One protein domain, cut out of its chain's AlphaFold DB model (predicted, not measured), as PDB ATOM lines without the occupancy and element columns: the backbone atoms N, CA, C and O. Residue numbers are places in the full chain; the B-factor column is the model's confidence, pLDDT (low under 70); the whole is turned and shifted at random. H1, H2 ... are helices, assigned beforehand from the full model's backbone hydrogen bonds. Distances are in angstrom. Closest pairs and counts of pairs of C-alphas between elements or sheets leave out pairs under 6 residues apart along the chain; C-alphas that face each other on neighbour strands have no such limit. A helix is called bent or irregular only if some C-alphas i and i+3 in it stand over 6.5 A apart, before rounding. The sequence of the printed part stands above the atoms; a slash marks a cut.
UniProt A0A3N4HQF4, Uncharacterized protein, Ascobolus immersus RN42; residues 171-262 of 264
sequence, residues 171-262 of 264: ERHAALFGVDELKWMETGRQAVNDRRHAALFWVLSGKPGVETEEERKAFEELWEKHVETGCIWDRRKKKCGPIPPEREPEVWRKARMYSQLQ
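Overview. This is residues 171 to 262 of the 264 residues of an uncharacterized protein of Ascobolus immersus RN42 (UniProt A0A3N4HQF4). Helix H3 lies in the middle of a small helical cluster, with H1 side by side with it and H2 folded against it in a helical hairpin, while the longest helix, H4, runs across H3 at nearly a right angle. A long link without a named element leads from H4 to H5, a separate helix away from this cluster, and residues 246 to 251 and 256 to 262 stick out. The printed part has 92 residues with five named helices, in the order H1 H2 H3 H4 H5, and no named strand; its class is all helix. It is compact, with a radius of gyration of the C-alphas of 13.3 A, and spans 37 by 28 by 23 A.

Arrangement. Start with H1, residues 171 to 177, and look on to H3, residues 195 to 204: they touch, their closest C-alphas being those of Ala 175 and Arg 196, 5.0 A apart. They run opposite ways at a shallow tilt of 15 degrees. Between them in the chain find H2, residues 180 to 187, which is apart from H1 but touches H3; the closest C-alphas, of Met 185 and Arg 195, are 6.6 A apart. H2 and H3 form a hairpin, running opposite ways at a tilt of 37 degrees, only just steep. Next comes H4, residues 213 to 228, close to H3 but not clearly touching it and about perpendicular to it at 84 degrees; their closest C-alphas, of Ala 198 and Trp 223, are 7.0 A apart. H2 and H4 are near each other. H5, residues 250 to 260, is apart from H1, H2, H3 and H4. In H1, H3, H4 and H5 every O i to N i+4 pair is within hydrogen-bond range; in H2 0 of 4 are, against 3 of 5 O i to N i+3 pairs.

Along the chain. Find C-alpha 171 at (-25.023, 42.841, -4.669); from there H1 runs 10.0 A to Phe 177. H2 covers 13.4 A from Asp 180 to Thr 187 and is irregular, C-alphas 181 and 184 being 7.6 A apart. H3 measures 13.9 A from Arg 195 to Leu 204. At C-alpha 213, (-17.798, 30.060, -23.957), H4 begins its 22.3 A to Glu 228. H5 runs 16.0 A from Glu 250 to C-alpha 260 at (-35.576, 55.351, -4.654).

Size, cuts and confidence. The two C-alphas farthest apart, of Thr 187 and Leu 261, are 39.4 A apart. The printed part has no cut. The link from H4 to H5, residues 229 to 249, is long; that from H1 to H2 is tight. Mean pLDDT of the printed part is 72.0; residues 187 to 194, 230 and 234 to 262 are under 70, and H5 has a mean of 45.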
ATOM      1  N   GLU A 171     -25.854  41.714  -4.231       83.56
ATOM      2  CA  GLU A 171     -25.023  42.841  -4.669       83.56
ATOM      3  C   GLU A 171     -23.876  43.085  -3.687       83.56
ATOM      4  O   GLU A 171     -22.712  43.207  -4.075       83.56
ATOM      5  N   ARG A 172     -24.187  43.117  -2.385       77.38
ATOM      6  CA  ARG A 172     -23.186  43.347  -1.341       77.38
ATOM      7  C   ARG A 172     -22.196  42.191  -1.257       77.38
ATOM      8  O   ARG A 172     -21.014  42.441  -1.019       77.38
ATOM      9  N   HIS A 173     -22.661  40.959  -1.446       83.31
ATOM     10  CA  HIS A 173     -21.806  39.781  -1.513       83.31
ATOM     11  C   HIS A 173     -20.871  39.856  -2.728       83.31
ATOM     12  O   HIS A 173     -19.656  39.769  -2.560       83.31
ATOM     13  N   ALA A 174     -21.414  40.122  -3.918       84.44
ATOM     14  CA  ALA A 174     -20.655  40.232  -5.161       84.44
ATOM     15  C   ALA A 174     -19.601  41.352  -5.119       84.44
ATOM     16  O   ALA A 174     -18.439  41.127  -5.458       84.44
ATOM     17  N   ALA A 175     -19.953  42.531  -4.602       79.88
ATOM     18  CA  ALA A 175     -19.016  43.647  -4.471       79.88
ATOM     19  C   ALA A 175     -17.885  43.390  -3.454       79.88
ATOM     20  O   ALA A 175     -16.805  43.976  -3.553       79.88
ATOM     21  N   LEU A 176     -18.130  42.545  -2.445       75.88
ATOM     22  CA  LEU A 176     -17.156  42.209  -1.404       75.88
ATOM     23  C   LEU A 176     -16.241  41.052  -1.798       75.88
ATOM     24  O   LEU A 176     -15.025  41.140  -1.622       75.88
ATOM     25  N   PHE A 177     -16.833  39.973  -2.299       81.12
ATOM     26  CA  PHE A 177     -16.178  38.677  -2.455       81.12
ATOM     27  C   PHE A 177     -16.030  38.264  -3.925       81.12
ATOM     28  O   PHE A 177     -15.211  37.402  -4.246       81.12
ATOM     29  N   GLY A 178     -16.744  38.923  -4.836       87.06
ATOM     30  CA  GLY A 178     -16.973  38.423  -6.185       87.06
ATOM     31  C   GLY A 178     -18.076  37.363  -6.208       87.06
ATOM     32  O   GLY A 178     -18.819  37.196  -5.237       87.06
ATOM     33  N   VAL A 179     -18.163  36.650  -7.325       89.75
ATOM     34  CA  VAL A 179     -19.033  35.482  -7.516       89.75
ATOM     35  C   VAL A 179     -18.224  34.359  -8.164       89.75
ATOM     36  O   VAL A 179     -17.220  34.624  -8.834       89.75
ATOM     37  N   ASP A 180     -18.620  33.114  -7.920       89.69
ATOM     38  CA  ASP A 180     -17.871  31.933  -8.364       89.69
ATOM     39  C   ASP A 180     -17.986  31.730  -9.879       89.69
ATOM     40  O   ASP A 180     -17.031  31.305 -10.530       89.69
ATOM     41  N   GLU A 181     -19.123  32.133 -10.435       92.50
ATOM     42  CA  GLU A 181     -19.482  32.113 -11.848       92.50
ATOM     43  C   GLU A 181     -18.515  32.939 -12.714       92.50
ATOM     44  O   GLU A 181     -18.368  32.665 -13.900       92.50
ATOM     45  N   LEU A 182     -17.799  33.907 -12.122       88.94
ATOM     46  CA  LEU A 182     -16.818  34.761 -12.808       88.94
ATOM     47  C   LEU A 182     -15.359  34.437 -12.445       88.94
ATOM     48  O   LEU A 182     -14.463  35.241 -12.703       88.94
ATOM     49  N   LYS A 183     -15.076  33.271 -11.843       87.31
ATOM     50  CA  LYS A 183     -13.690  32.841 -11.550       87.31
ATOM     51  C   LYS A 183     -12.807  32.774 -12.796       87.31
ATOM     52  O   LYS A 183     -11.615  33.046 -12.713       87.31
ATOM     53  N   TRP A 184     -13.383  32.459 -13.953       86.12
ATOM     54  CA  TRP A 184     -12.657  32.379 -15.223       86.12
ATOM     55  C   TRP A 184     -12.082  33.734 -15.682       86.12
ATOM     56  O   TRP A 184     -11.112  33.744 -16.430       86.12
ATOM     57  N   MET A 185     -12.587  34.869 -15.177       82.44
ATOM     58  CA  MET A 185     -12.011  36.195 -15.452       82.44
ATOM     59  C   MET A 185     -10.717  36.471 -14.661       82.44
ATOM     60  O   MET A 185     -10.017  37.443 -14.937       82.44
ATOM     61  N   GLU A 186     -10.361  35.645 -13.668       70.56
ATOM     62  CA  GLU A 186      -9.156  35.858 -12.845       70.56
ATOM     63  C   GLU A 186      -7.846  35.575 -13.586       70.56
ATOM     64  O   GLU A 186      -6.796  36.065 -13.172       70.56
ATOM     65  N   THR A 187      -7.896  34.803 -14.671       55.31
ATOM     66  CA  THR A 187      -6.723  34.338 -15.423       55.31
ATOM     67  C   THR A 187      -6.380  35.216 -16.637       55.31
ATOM     68  O   THR A 187      -5.413  34.926 -17.343       55.31
ATOM     69  N   GLY A 188      -7.128  36.302 -16.871       58.62
ATOM     70  CA  GLY A 188      -6.934  37.239 -17.986       58.62
ATOM     71  C   GLY A 188      -6.074  38.475 -17.663       58.62
ATOM     72  O   GLY A 188      -5.683  38.722 -16.523       58.62
ATOM     73  N   ARG A 189      -5.799  39.308 -18.684       50.56
ATOM     74  CA  ARG A 189      -5.014  40.564 -18.566       50.56
ATOM     75  C   ARG A 189      -5.644  41.617 -17.635       50.56
ATOM     76  O   ARG A 189      -4.956  42.551 -17.232       50.56
ATOM     77  N   GLN A 190      -6.916  41.469 -17.270       53.66
ATOM     78  CA  GLN A 190      -7.655  42.338 -16.348       53.66
ATOM     79  C   GLN A 190      -7.654  41.724 -14.937       53.66
ATOM     80  O   GLN A 190      -8.659  41.265 -14.401       53.66
ATOM     81  N   ALA A 191      -6.464  41.654 -14.345       49.00
ATOM     82  CA  ALA A 191      -6.195  40.910 -13.120       49.00
ATOM     83  C   ALA A 191      -7.036  41.370 -11.910       49.00
ATOM     84  O   ALA A 191      -6.958  42.534 -11.517       49.00
ATOM     85  N   VAL A 192      -7.736  40.405 -11.283       50.00
ATOM     86  CA  VAL A 192      -8.183  40.254  -9.865       50.00
ATOM     87  C   VAL A 192      -9.038  41.371  -9.246       50.00
ATOM     88  O   VAL A 192     -10.027  41.122  -8.556       50.00
ATOM     89  N   ASN A 193      -8.675  42.618  -9.487       54.66
ATOM     90  CA  ASN A 193      -9.355  43.821  -9.047       54.66
ATOM     91  C   ASN A 193     -10.647  44.103  -9.813       54.66
ATOM     92  O   ASN A 193     -11.521  44.785  -9.274       54.66
ATOM     93  N   ASP A 194     -10.762  43.553 -11.019       69.81
ATOM     94  CA  ASP A 194     -11.952  43.703 -11.844       69.81
ATOM     95  C   ASP A 194     -13.027  42.670 -11.509       69.81
ATOM     96  O   ASP A 194     -14.208  42.961 -11.635       69.81
ATOM     97  N   ARG A 195     -12.669  41.513 -10.924       83.12
ATOM     98  CA  ARG A 195     -13.646  40.453 -10.613       83.12
ATOM     99  C   ARG A 195     -14.765  40.920  -9.687       83.12
ATOM    100  O   ARG A 195     -15.910  40.545  -9.882       83.12
ATOM    101  N   ARG A 196     -14.471  41.726  -8.660       85.81
ATOM    102  CA  ARG A 196     -15.507  42.233  -7.729       85.81
ATOM    103  C   ARG A 196     -16.404  43.283  -8.384       85.81
ATOM    104  O   ARG A 196     -17.589  43.359  -8.073       85.81
ATOM    105  N   HIS A 197     -15.826  44.081  -9.275       87.50
ATOM    106  CA  HIS A 197     -16.533  45.104 -10.034       87.50
ATOM    107  C   HIS A 197     -17.442  44.450 -11.090       87.50
ATOM    108  O   HIS A 197     -18.644  44.718 -11.104       87.50
ATOM    109  N   ALA A 198     -16.902  43.502 -11.858       88.88
ATOM    110  CA  ALA A 198     -17.616  42.653 -12.805       88.88
ATOM    111  C   ALA A 198     -18.692  41.805 -12.121       88.88
ATOM    112  O   ALA A 198     -19.808  41.721 -12.614       88.88
ATOM    113  N   ALA A 199     -18.415  41.248 -10.938       90.31
ATOM    114  CA  ALA A 199     -19.399  40.499 -10.160       90.31
ATOM    115  C   ALA A 199     -20.580  41.367  -9.727       90.31
ATOM    116  O   ALA A 199     -21.727  40.938  -9.844       90.31
ATOM    117  N   LEU A 200     -20.326  42.587  -9.239       88.56
ATOM    118  CA  LEU A 200     -21.418  43.501  -8.917       88.56
ATOM    119  C   LEU A 200     -22.227  43.838 -10.175       88.56
ATOM    120  O   LEU A 200     -23.451  43.778 -10.138       88.56
ATOM    121  N   PHE A 201     -21.558  44.150 -11.284       89.94
ATOM    122  CA  PHE A 201     -22.222  44.433 -12.554       89.94
ATOM    123  C   PHE A 201     -23.039  43.248 -13.080       89.94
ATOM    124  O   PHE A 201     -24.163  43.447 -13.528       89.94
ATOM    125  N   TRP A 202     -22.532  42.021 -12.965       92.75
ATOM    126  CA  TRP A 202     -23.239  40.796 -13.332       92.75
ATOM    127  C   TRP A 202     -24.534  40.634 -12.532       92.75
ATOM    128  O   TRP A 202     -25.591  40.404 -13.118       92.75
ATOM    129  N   VAL A 203     -24.484  40.853 -11.210       90.44
ATOM    130  CA  VAL A 203     -25.690  40.840 -10.365       90.44
ATOM    131  C   VAL A 203     -26.667  41.946 -10.778       90.44
ATOM    132  O   VAL A 203     -27.852  41.664 -10.947       90.44
ATOM    133  N   LEU A 204     -26.186  43.176 -10.989       85.81
ATOM    134  CA  LEU A 204     -27.023  44.314 -11.394       85.81
ATOM    135  C   LEU A 204     -27.624  44.151 -12.799       85.81
ATOM    136  O   LEU A 204     -28.699  44.681 -13.067       85.81
ATOM    137  N   SER A 205     -26.966  43.388 -13.669       84.31
ATOM    138  CA  SER A 205     -27.425  43.073 -15.027       84.31
ATOM    139  C   SER A 205     -28.389  41.881 -15.074       84.31
ATOM    140  O   SER A 205     -28.726  41.409 -16.157       84.31
ATOM    141  N   GLY A 206     -28.830  41.371 -13.919       89.44
ATOM    142  CA  GLY A 206     -29.783  40.263 -13.845       89.44
ATOM    143  C   GLY A 206     -29.157  38.875 -13.986       89.44
ATOM    144  O   GLY A 206     -29.882  37.930 -14.277       89.44
ATOM    145  N   LYS A 207     -27.845  38.742 -13.741       91.94
ATOM    146  CA  LYS A 207     -27.097  37.474 -13.766       91.94
ATOM    147  C   LYS A 207     -27.175  36.749 -15.122       91.94
ATOM    148  O   LYS A 207     -27.709  35.641 -15.184       91.94
ATOM    149  N   PRO A 208     -26.676  37.361 -16.212       90.50
ATOM    150  CA  PRO A 208     -26.621  36.690 -17.513       90.50
ATOM    151  C   PRO A 208     -25.843  35.364 -17.429       90.50
ATOM    152  O   PRO A 208     -24.954  35.219 -16.588       90.50
ATOM    153  N   GLY A 209     -26.170  34.401 -18.297       92.94
ATOM    154  CA  GLY A 209     -25.446  33.126 -18.375       92.94
ATOM    155  C   GLY A 209     -23.955  33.344 -18.653       92.94
ATOM    156  O   GLY A 209     -23.603  34.281 -19.365       92.94
ATOM    157  N   VAL A 210     -23.093  32.514 -18.055       93.25
ATOM    158  CA  VAL A 210     -21.617  32.530 -18.213       93.25
ATOM    159  C   VAL A 210     -21.017  31.113 -18.136       93.25
ATOM    160  O   VAL A 210     -19.828  30.929 -17.846       93.25
ATOM    161  N   GLU A 211     -21.841  30.083 -18.333       91.50
ATOM    162  CA  GLU A 211     -21.415  28.687 -18.189       91.50
ATOM    163  C   GLU A 211     -20.666  28.212 -19.438       91.50
ATOM    164  O   GLU A 211     -19.647  27.523 -19.322       91.50
ATOM    165  N   THR A 212     -21.137  28.637 -20.611       94.38
ATOM    166  CA  THR A 212     -20.564  28.327 -21.930       94.38
ATOM    167  C   THR A 212     -19.609  29.417 -22.426       94.38
ATOM    168  O   THR A 212     -19.611  30.541 -21.929       94.38
ATOM    169  N   GLU A 213     -18.771  29.100 -23.414       91.31
ATOM    170  CA  GLU A 213     -17.798  30.060 -23.957       91.31
ATOM    171  C   GLU A 213     -18.489  31.216 -24.697       91.31
ATOM    172  O   GLU A 213     -18.099  32.375 -24.565       91.31
ATOM    173  N   GLU A 214     -19.567  30.917 -25.421       93.75
ATOM    174  CA  GLU A 214     -20.385  31.904 -26.124       93.75
ATOM    175  C   GLU A 214     -21.032  32.899 -25.151       93.75
ATOM    176  O   GLU A 214     -21.041  34.106 -25.397       93.75
ATOM    177  N   GLU A 215     -21.536  32.401 -24.023       93.44
ATOM    178  CA  GLU A 215     -22.105  33.209 -22.945       93.44
ATOM    179  C   GLU A 215     -21.057  34.085 -22.248       93.44
ATOM    180  O   GLU A 215     -21.304  35.266 -21.993       93.44
ATOM    181  N   ARG A 216     -19.868  33.534 -21.976       92.75
ATOM    182  CA  ARG A 216     -18.753  34.292 -21.390       92.75
ATOM    183  C   ARG A 216     -18.325  35.437 -22.287       92.75
ATOM    184  O   ARG A 216     -18.200  36.557 -21.802       92.75
ATOM    185  N   LYS A 217     -18.195  35.178 -23.589       89.19
ATOM    186  CA  LYS A 217     -17.867  36.205 -24.576       89.19
ATOM    187  C   LYS A 217     -18.943  37.291 -24.651       89.19
ATOM    188  O   LYS A 217     -18.623  38.475 -24.668       89.19
ATOM    189  N   ALA A 218     -20.221  36.910 -24.634       90.25
ATOM    190  CA  ALA A 218     -21.316  37.879 -24.600       90.25
ATOM    191  C   ALA A 218     -21.277  38.750 -23.329       90.25
ATOM    192  O   ALA A 218     -21.543  39.953 -23.383       90.25
ATOM    193  N   PHE A 219     -20.920  38.166 -22.182       92.12
ATOM    194  CA  PHE A 219     -20.720  38.920 -20.948       92.12
ATOM    195  C   PHE A 219     -19.488  39.837 -21.007       92.12
ATOM    196  O   PHE A 219     -19.588  40.979 -20.562       92.12
ATOM    197  N   GLU A 220     -18.363  39.391 -21.576       89.75
ATOM    198  CA  GLU A 220     -17.176  40.233 -21.807       89.75
ATOM    199  C   GLU A 220     -17.515  41.455 -22.655       89.75
ATOM    200  O   GLU A 220     -17.177  42.567 -22.269       89.75
ATOM    201  N   GLU A 221     -18.258  41.287 -23.748       88.81
ATOM    202  CA  GLU A 221     -18.670  42.405 -24.605       88.81
ATOM    203  C   GLU A 221     -19.550  43.420 -23.845       88.81
ATOM    204  O   GLU A 221     -19.398  44.639 -23.992       88.81
ATOM    205  N   LEU A 222     -20.459  42.940 -22.984       88.25
ATOM    206  CA  LEU A 222     -21.256  43.805 -22.102       88.25
ATOM    207  C   LEU A 222     -20.385  44.521 -21.064       88.25
ATOM    208  O   LEU A 222     -20.618  45.696 -20.762       88.25
ATOM    209  N   TRP A 223     -19.400  43.810 -20.522       88.12
ATOM    210  CA  TRP A 223     -18.470  44.311 -19.525       88.12
ATOM    211  C   TRP A 223     -17.553  45.397 -20.084       88.12
ATOM    212  O   TRP A 223     -17.461  46.484 -19.512       88.12
ATOM    213  N   GLU A 224     -16.927  45.139 -21.229       86.94
ATOM    214  CA  GLU A 224     -16.055  46.081 -21.927       86.94
ATOM    215  C   GLU A 224     -16.810  47.366 -22.249       86.94
ATOM    216  O   GLU A 224     -16.362  48.453 -21.882       86.94
ATOM    217  N   LYS A 225     -18.023  47.251 -22.801       86.06
ATOM    218  CA  LYS A 225     -18.878  48.407 -23.072       86.06
ATOM    219  C   LYS A 225     -19.199  49.203 -21.806       86.06
ATOM    220  O   LYS A 225     -19.185  50.434 -21.825       86.06
ATOM    221  N   HIS A 226     -19.491  48.529 -20.694       83.81
ATOM    222  CA  HIS A 226     -19.737  49.184 -19.407       83.81
ATOM    223  C   HIS A 226     -18.511  49.976 -18.925       83.81
ATOM    224  O   HIS A 226     -18.636  51.144 -18.546       83.81
ATOM    225  N   VAL A 227     -17.318  49.387 -19.007       82.94
ATOM    226  CA  VAL A 227     -16.064  50.063 -18.645       82.94
ATOM    227  C   VAL A 227     -15.784  51.250 -19.578       82.94
ATOM    228  O   VAL A 227     -15.496  52.347 -19.093       82.94
ATOM    229  N   GLU A 228     -15.954  51.078 -20.891       79.25
ATOM    230  CA  GLU A 228     -15.773  52.127 -21.905       79.25
ATOM    231  C   GLU A 228     -16.723  53.317 -21.722       79.25
ATOM    232  O   GLU A 228     -16.339  54.462 -21.967       79.25
ATOM    233  N   THR A 229     -17.946  53.085 -21.232       76.50
ATOM    234  CA  THR A 229     -18.906  54.168 -20.935       76.50
ATOM    235  C   THR A 229     -18.523  55.034 -19.726       76.50
ATOM    236  O   THR A 229     -19.248  55.968 -19.377       76.50
ATOM    237  N   GLY A 230     -17.367  54.773 -19.109       69.44
ATOM    238  CA  GLY A 230     -16.792  55.606 -18.059       69.44
ATOM    239  C   GLY A 230     -17.268  55.233 -16.661       69.44
ATOM    240  O   GLY A 230     -17.457  56.118 -15.824       69.44
ATOM    241  N   CYS A 231     -17.479  53.940 -16.393       77.75
ATOM    242  CA  CYS A 231     -17.786  53.488 -15.041       77.75
ATOM    243  C   CYS A 231     -16.665  53.869 -14.062       77.75
ATOM    244  O   CYS A 231     -15.503  53.496 -14.243       77.75
ATOM    245  N   ILE A 232     -17.028  54.555 -12.977       72.31
ATOM    246  CA  ILE A 232     -16.112  54.837 -11.870       72.31
ATOM    247  C   ILE A 232     -16.367  53.811 -10.768       72.31
ATOM    248  O   ILE A 232     -17.329  53.916 -10.005       72.31
ATOM    249  N   TRP A 233     -15.483  52.821 -10.664       74.50
ATOM    250  CA  TRP A 233     -15.523  51.853  -9.572       74.50
ATOM    251  C   TRP A 233     -14.958  52.455  -8.282       74.50
ATOM    252  O   TRP A 233     -13.743  52.532  -8.084       74.50
ATOM    253  N   ASP A 234     -15.841  52.853  -7.364       67.06
ATOM    254  CA  ASP A 234     -15.437  53.263  -6.017       67.06
ATOM    255  C   ASP A 234     -15.386  52.031  -5.104       67.06
ATOM    256  O   ASP A 234     -16.404  51.569  -4.581       67.06
ATOM    257  N   ARG A 235     -14.175  51.502  -4.880       59.50
ATOM    258  CA  ARG A 235     -13.937  50.342  -4.000       59.50
ATOM    259  C   ARG A 235     -14.371  50.569  -2.557       59.50
ATOM    260  O   ARG A 235     -14.825  49.623  -1.913       59.50
ATOM    261  N   ARG A 236     -14.203  51.790  -2.036       53.97
ATOM    262  CA  ARG A 236     -14.542  52.120  -0.643       53.97
ATOM    263  C   ARG A 236     -16.063  52.134  -0.483       53.97
ATOM    264  O   ARG A 236     -16.584  51.603   0.497       53.97
ATOM    265  N   LYS A 237     -16.776  52.659  -1.484       59.03
ATOM    266  CA  LYS A 237     -18.245  52.739  -1.489       59.03
ATOM    267  C   LYS A 237     -18.939  51.511  -2.076       59.03
ATOM    268  O   LYS A 237     -20.148  51.394  -1.893       59.03
ATOM    269  N   LYS A 238     -18.207  50.602  -2.731       63.19
ATOM    270  CA  LYS A 238     -18.736  49.401  -3.410       63.19
ATOM    271  C   LYS A 238     -19.807  49.753  -4.443       63.19
ATOM    272  O   LYS A 238     -20.843  49.095  -4.522       63.19
ATOM    273  N   LYS A 239     -19.579  50.836  -5.188       66.25
ATOM    274  CA  LYS A 239     -20.528  51.367  -6.171       66.25
ATOM    275  C   LYS A 239     -19.948  51.273  -7.573       66.25
ATOM    276  O   LYS A 239     -18.804  51.650  -7.799       66.25
ATOM    277  N   CYS A 240     -20.791  50.787  -8.473       62.53
ATOM    278  CA  CYS A 240     -20.595  50.716  -9.911       62.53
ATOM    279  C   CYS A 240     -21.645  51.641 -10.547       62.53
ATOM    280  O   CYS A 240     -22.813  51.568 -10.159       62.53
ATOM    281  N   GLY A 241     -21.255  52.546 -11.449       61.44
ATOM    282  CA  GLY A 241     -22.219  53.435 -12.102       61.44
ATOM    283  C   GLY A 241     -21.622  54.345 -13.186       61.44
ATOM    284  O   GLY A 241     -20.449  54.717 -13.075       61.44
ATOM    285  N   PRO A 242     -22.416  54.712 -14.215       55.47
ATOM    286  CA  PRO A 242     -22.024  55.663 -15.253       55.47
ATOM    287  C   PRO A 242     -22.204  57.148 -14.862       55.47
ATOM    288  O   PRO A 242     -22.915  57.513 -13.924       55.47
ATOM    289  N   ILE A 243     -21.522  57.974 -15.661       49.94
ATOM    290  CA  ILE A 243     -21.532  59.442 -15.857       49.94
ATOM    291  C   ILE A 243     -22.987  60.008 -16.042       49.94
ATOM    292  O   ILE A 243     -23.900  59.226 -16.290       49.94
ATOM    293  N   PRO A 244     -23.251  61.332 -15.866       44.28
ATOM    294  CA  PRO A 244     -24.542  61.984 -15.536       44.28
ATOM    295  C   PRO A 244     -25.812  61.562 -16.318       44.28
ATOM    296  O   PRO A 244     -25.727  61.151 -17.473       44.28
ATOM    297  N   PRO A 245     -27.017  61.751 -15.726       46.19
ATOM    298  CA  PRO A 245     -28.308  61.161 -16.146       46.19
ATOM    299  C   PRO A 245     -28.834  61.546 -17.542       46.19
ATOM    300  O   PRO A 245     -29.877  61.058 -17.974       46.19
ATOM    301  N   GLU A 246     -28.136  62.414 -18.263       44.53
ATOM    302  CA  GLU A 246     -28.580  63.003 -19.530       44.53
ATOM    303  C   GLU A 246     -28.417  62.052 -20.732       44.53
ATOM    304  O   GLU A 246     -28.906  62.344 -21.822       44.53
ATOM    305  N   ARG A 247     -27.758  60.895 -20.547       46.25
ATOM    306  CA  ARG A 247     -27.521  59.877 -21.592       46.25
ATOM    307  C   ARG A 247     -27.860  58.439 -21.162       46.25
ATOM    308  O   ARG A 247     -27.280  57.489 -21.679       46.25
ATOM    309  N   GLU A 248     -28.779  58.259 -20.214       45.41
ATOM    310  CA  GLU A 248     -29.172  56.931 -19.710       45.41
ATOM    311  C   GLU A 248     -30.174  56.218 -20.653       45.41
ATOM    312  O   GLU A 248     -31.232  56.782 -20.949       45.41
ATOM    313  N   PRO A 249     -29.911  54.969 -21.095       50.91
ATOM    314  CA  PRO A 249     -30.918  54.132 -21.752       50.91
ATOM    315  C   PRO A 249     -32.077  53.793 -20.797       50.91
ATOM    316  O   PRO A 249     -31.877  53.601 -19.598       50.91
ATOM    317  N   GLU A 250     -33.294  53.653 -21.326       46.84
ATOM    318  CA  GLU A 250     -34.545  53.564 -20.547       46.84
ATOM    319  C   GLU A 250     -34.600  52.402 -19.528       46.84
ATOM    320  O   GLU A 250     -35.252  52.511 -18.488       46.84
ATOM    321  N   VAL A 251     -33.861  51.318 -19.778       44.09
ATOM    322  CA  VAL A 251     -33.714  50.175 -18.855       44.09
ATOM    323  C   VAL A 251     -33.044  50.588 -17.534       44.09
ATOM    324  O   VAL A 251     -33.477  50.166 -16.462       44.09
ATOM    325  N   TRP A 252     -32.054  51.481 -17.587       49.75
ATOM    326  CA  TRP A 252     -31.310  51.961 -16.418       49.75
ATOM    327  C   TRP A 252     -32.092  53.007 -15.617       49.75
ATOM    328  O   TRP A 252     -32.081  52.992 -14.385       49.75
ATOM    329  N   ARG A 253     -32.898  53.827 -16.305       54.47
ATOM    330  CA  ARG A 253     -33.824  54.777 -15.668       54.47
ATOM    331  C   ARG A 253     -34.879  54.055 -14.816       54.47
ATOM    332  O   ARG A 253     -35.185  54.499 -13.709       54.47
ATOM    333  N   LYS A 254     -35.387  52.909 -15.289       47.34
ATOM    334  CA  LYS A 254     -36.334  52.066 -14.534       47.34
ATOM    335  C   LYS A 254     -35.675  51.426 -13.309       47.34
ATOM    336  O   LYS A 254     -36.238  51.517 -12.222       47.34
ATOM    337  N   ALA A 255     -34.466  50.875 -13.439       44.81
ATOM    338  CA  ALA A 255     -33.724  50.311 -12.304       44.81
ATOM    339  C   ALA A 255     -33.437  51.356 -11.201       44.81
ATOM    340  O   ALA A 255     -33.548  51.059 -10.010       44.81
ATOM    341  N   ARG A 256     -33.152  52.608 -11.584       49.38
ATOM    342  CA  ARG A 256     -32.922  53.716 -10.643       49.38
ATOM    343  C   ARG A 256     -34.189  54.140  -9.893       49.38
ATOM    344  O   ARG A 256     -34.119  54.338  -8.679       49.38
ATOM    345  N   MET A 257     -35.338  54.200 -10.574       41.72
ATOM    346  CA  MET A 257     -36.643  54.481  -9.950       41.72
ATOM    347  C   MET A 257     -37.005  53.461  -8.862       41.72
ATOM    348  O   MET A 257     -37.476  53.847  -7.795       41.72
ATOM    349  N   TYR A 258     -36.730  52.172  -9.084       40.19
ATOM    350  CA  TYR A 258     -37.000  51.139  -8.077       40.19
ATOM    351  C   TYR A 258     -36.080  51.225  -6.849       40.19
ATOM    352  O   TYR A 258     -36.474  50.787  -5.772       40.19
ATOM    353  N   SER A 259     -34.894  51.835  -6.969       38.97
ATOM    354  CA  SER A 259     -33.980  52.033  -5.831       38.97
ATOM    355  C   SER A 259     -34.362  53.210  -4.920       38.97
ATOM    356  O   SER A 259     -33.997  53.211  -3.748       38.97
ATOM    357  N   GLN A 260     -35.104  54.199  -5.436       36.56
ATOM    358  CA  GLN A 260     -35.576  55.351  -4.654       36.56
ATOM    359  C   GLN A 260     -36.879  55.056  -3.902       36.56
ATOM    360  O   GLN A 260     -37.068  55.571  -2.811       36.56
ATOM    361  N   LEU A 261     -37.718  54.148  -4.412       34.88
ATOM    362  CA  LEU A 261     -38.964  53.721  -3.758       34.88
ATOM    363  C   LEU A 261     -38.764  52.781  -2.549       34.88
ATOM    364  O   LEU A 261     -39.741  52.299  -1.989       34.88
ATOM    365  N   GLN A 262     -37.520  52.489  -2.157       40.06
ATOM    366  CA  GLN A 262     -37.198  51.678  -0.971       40.06
ATOM    367  C   GLN A 262     -36.613  52.496   0.194       40.06
ATOM    368  O   GLN A 262     -36.160  51.910   1.176       40.06
TER     369      GLN A 262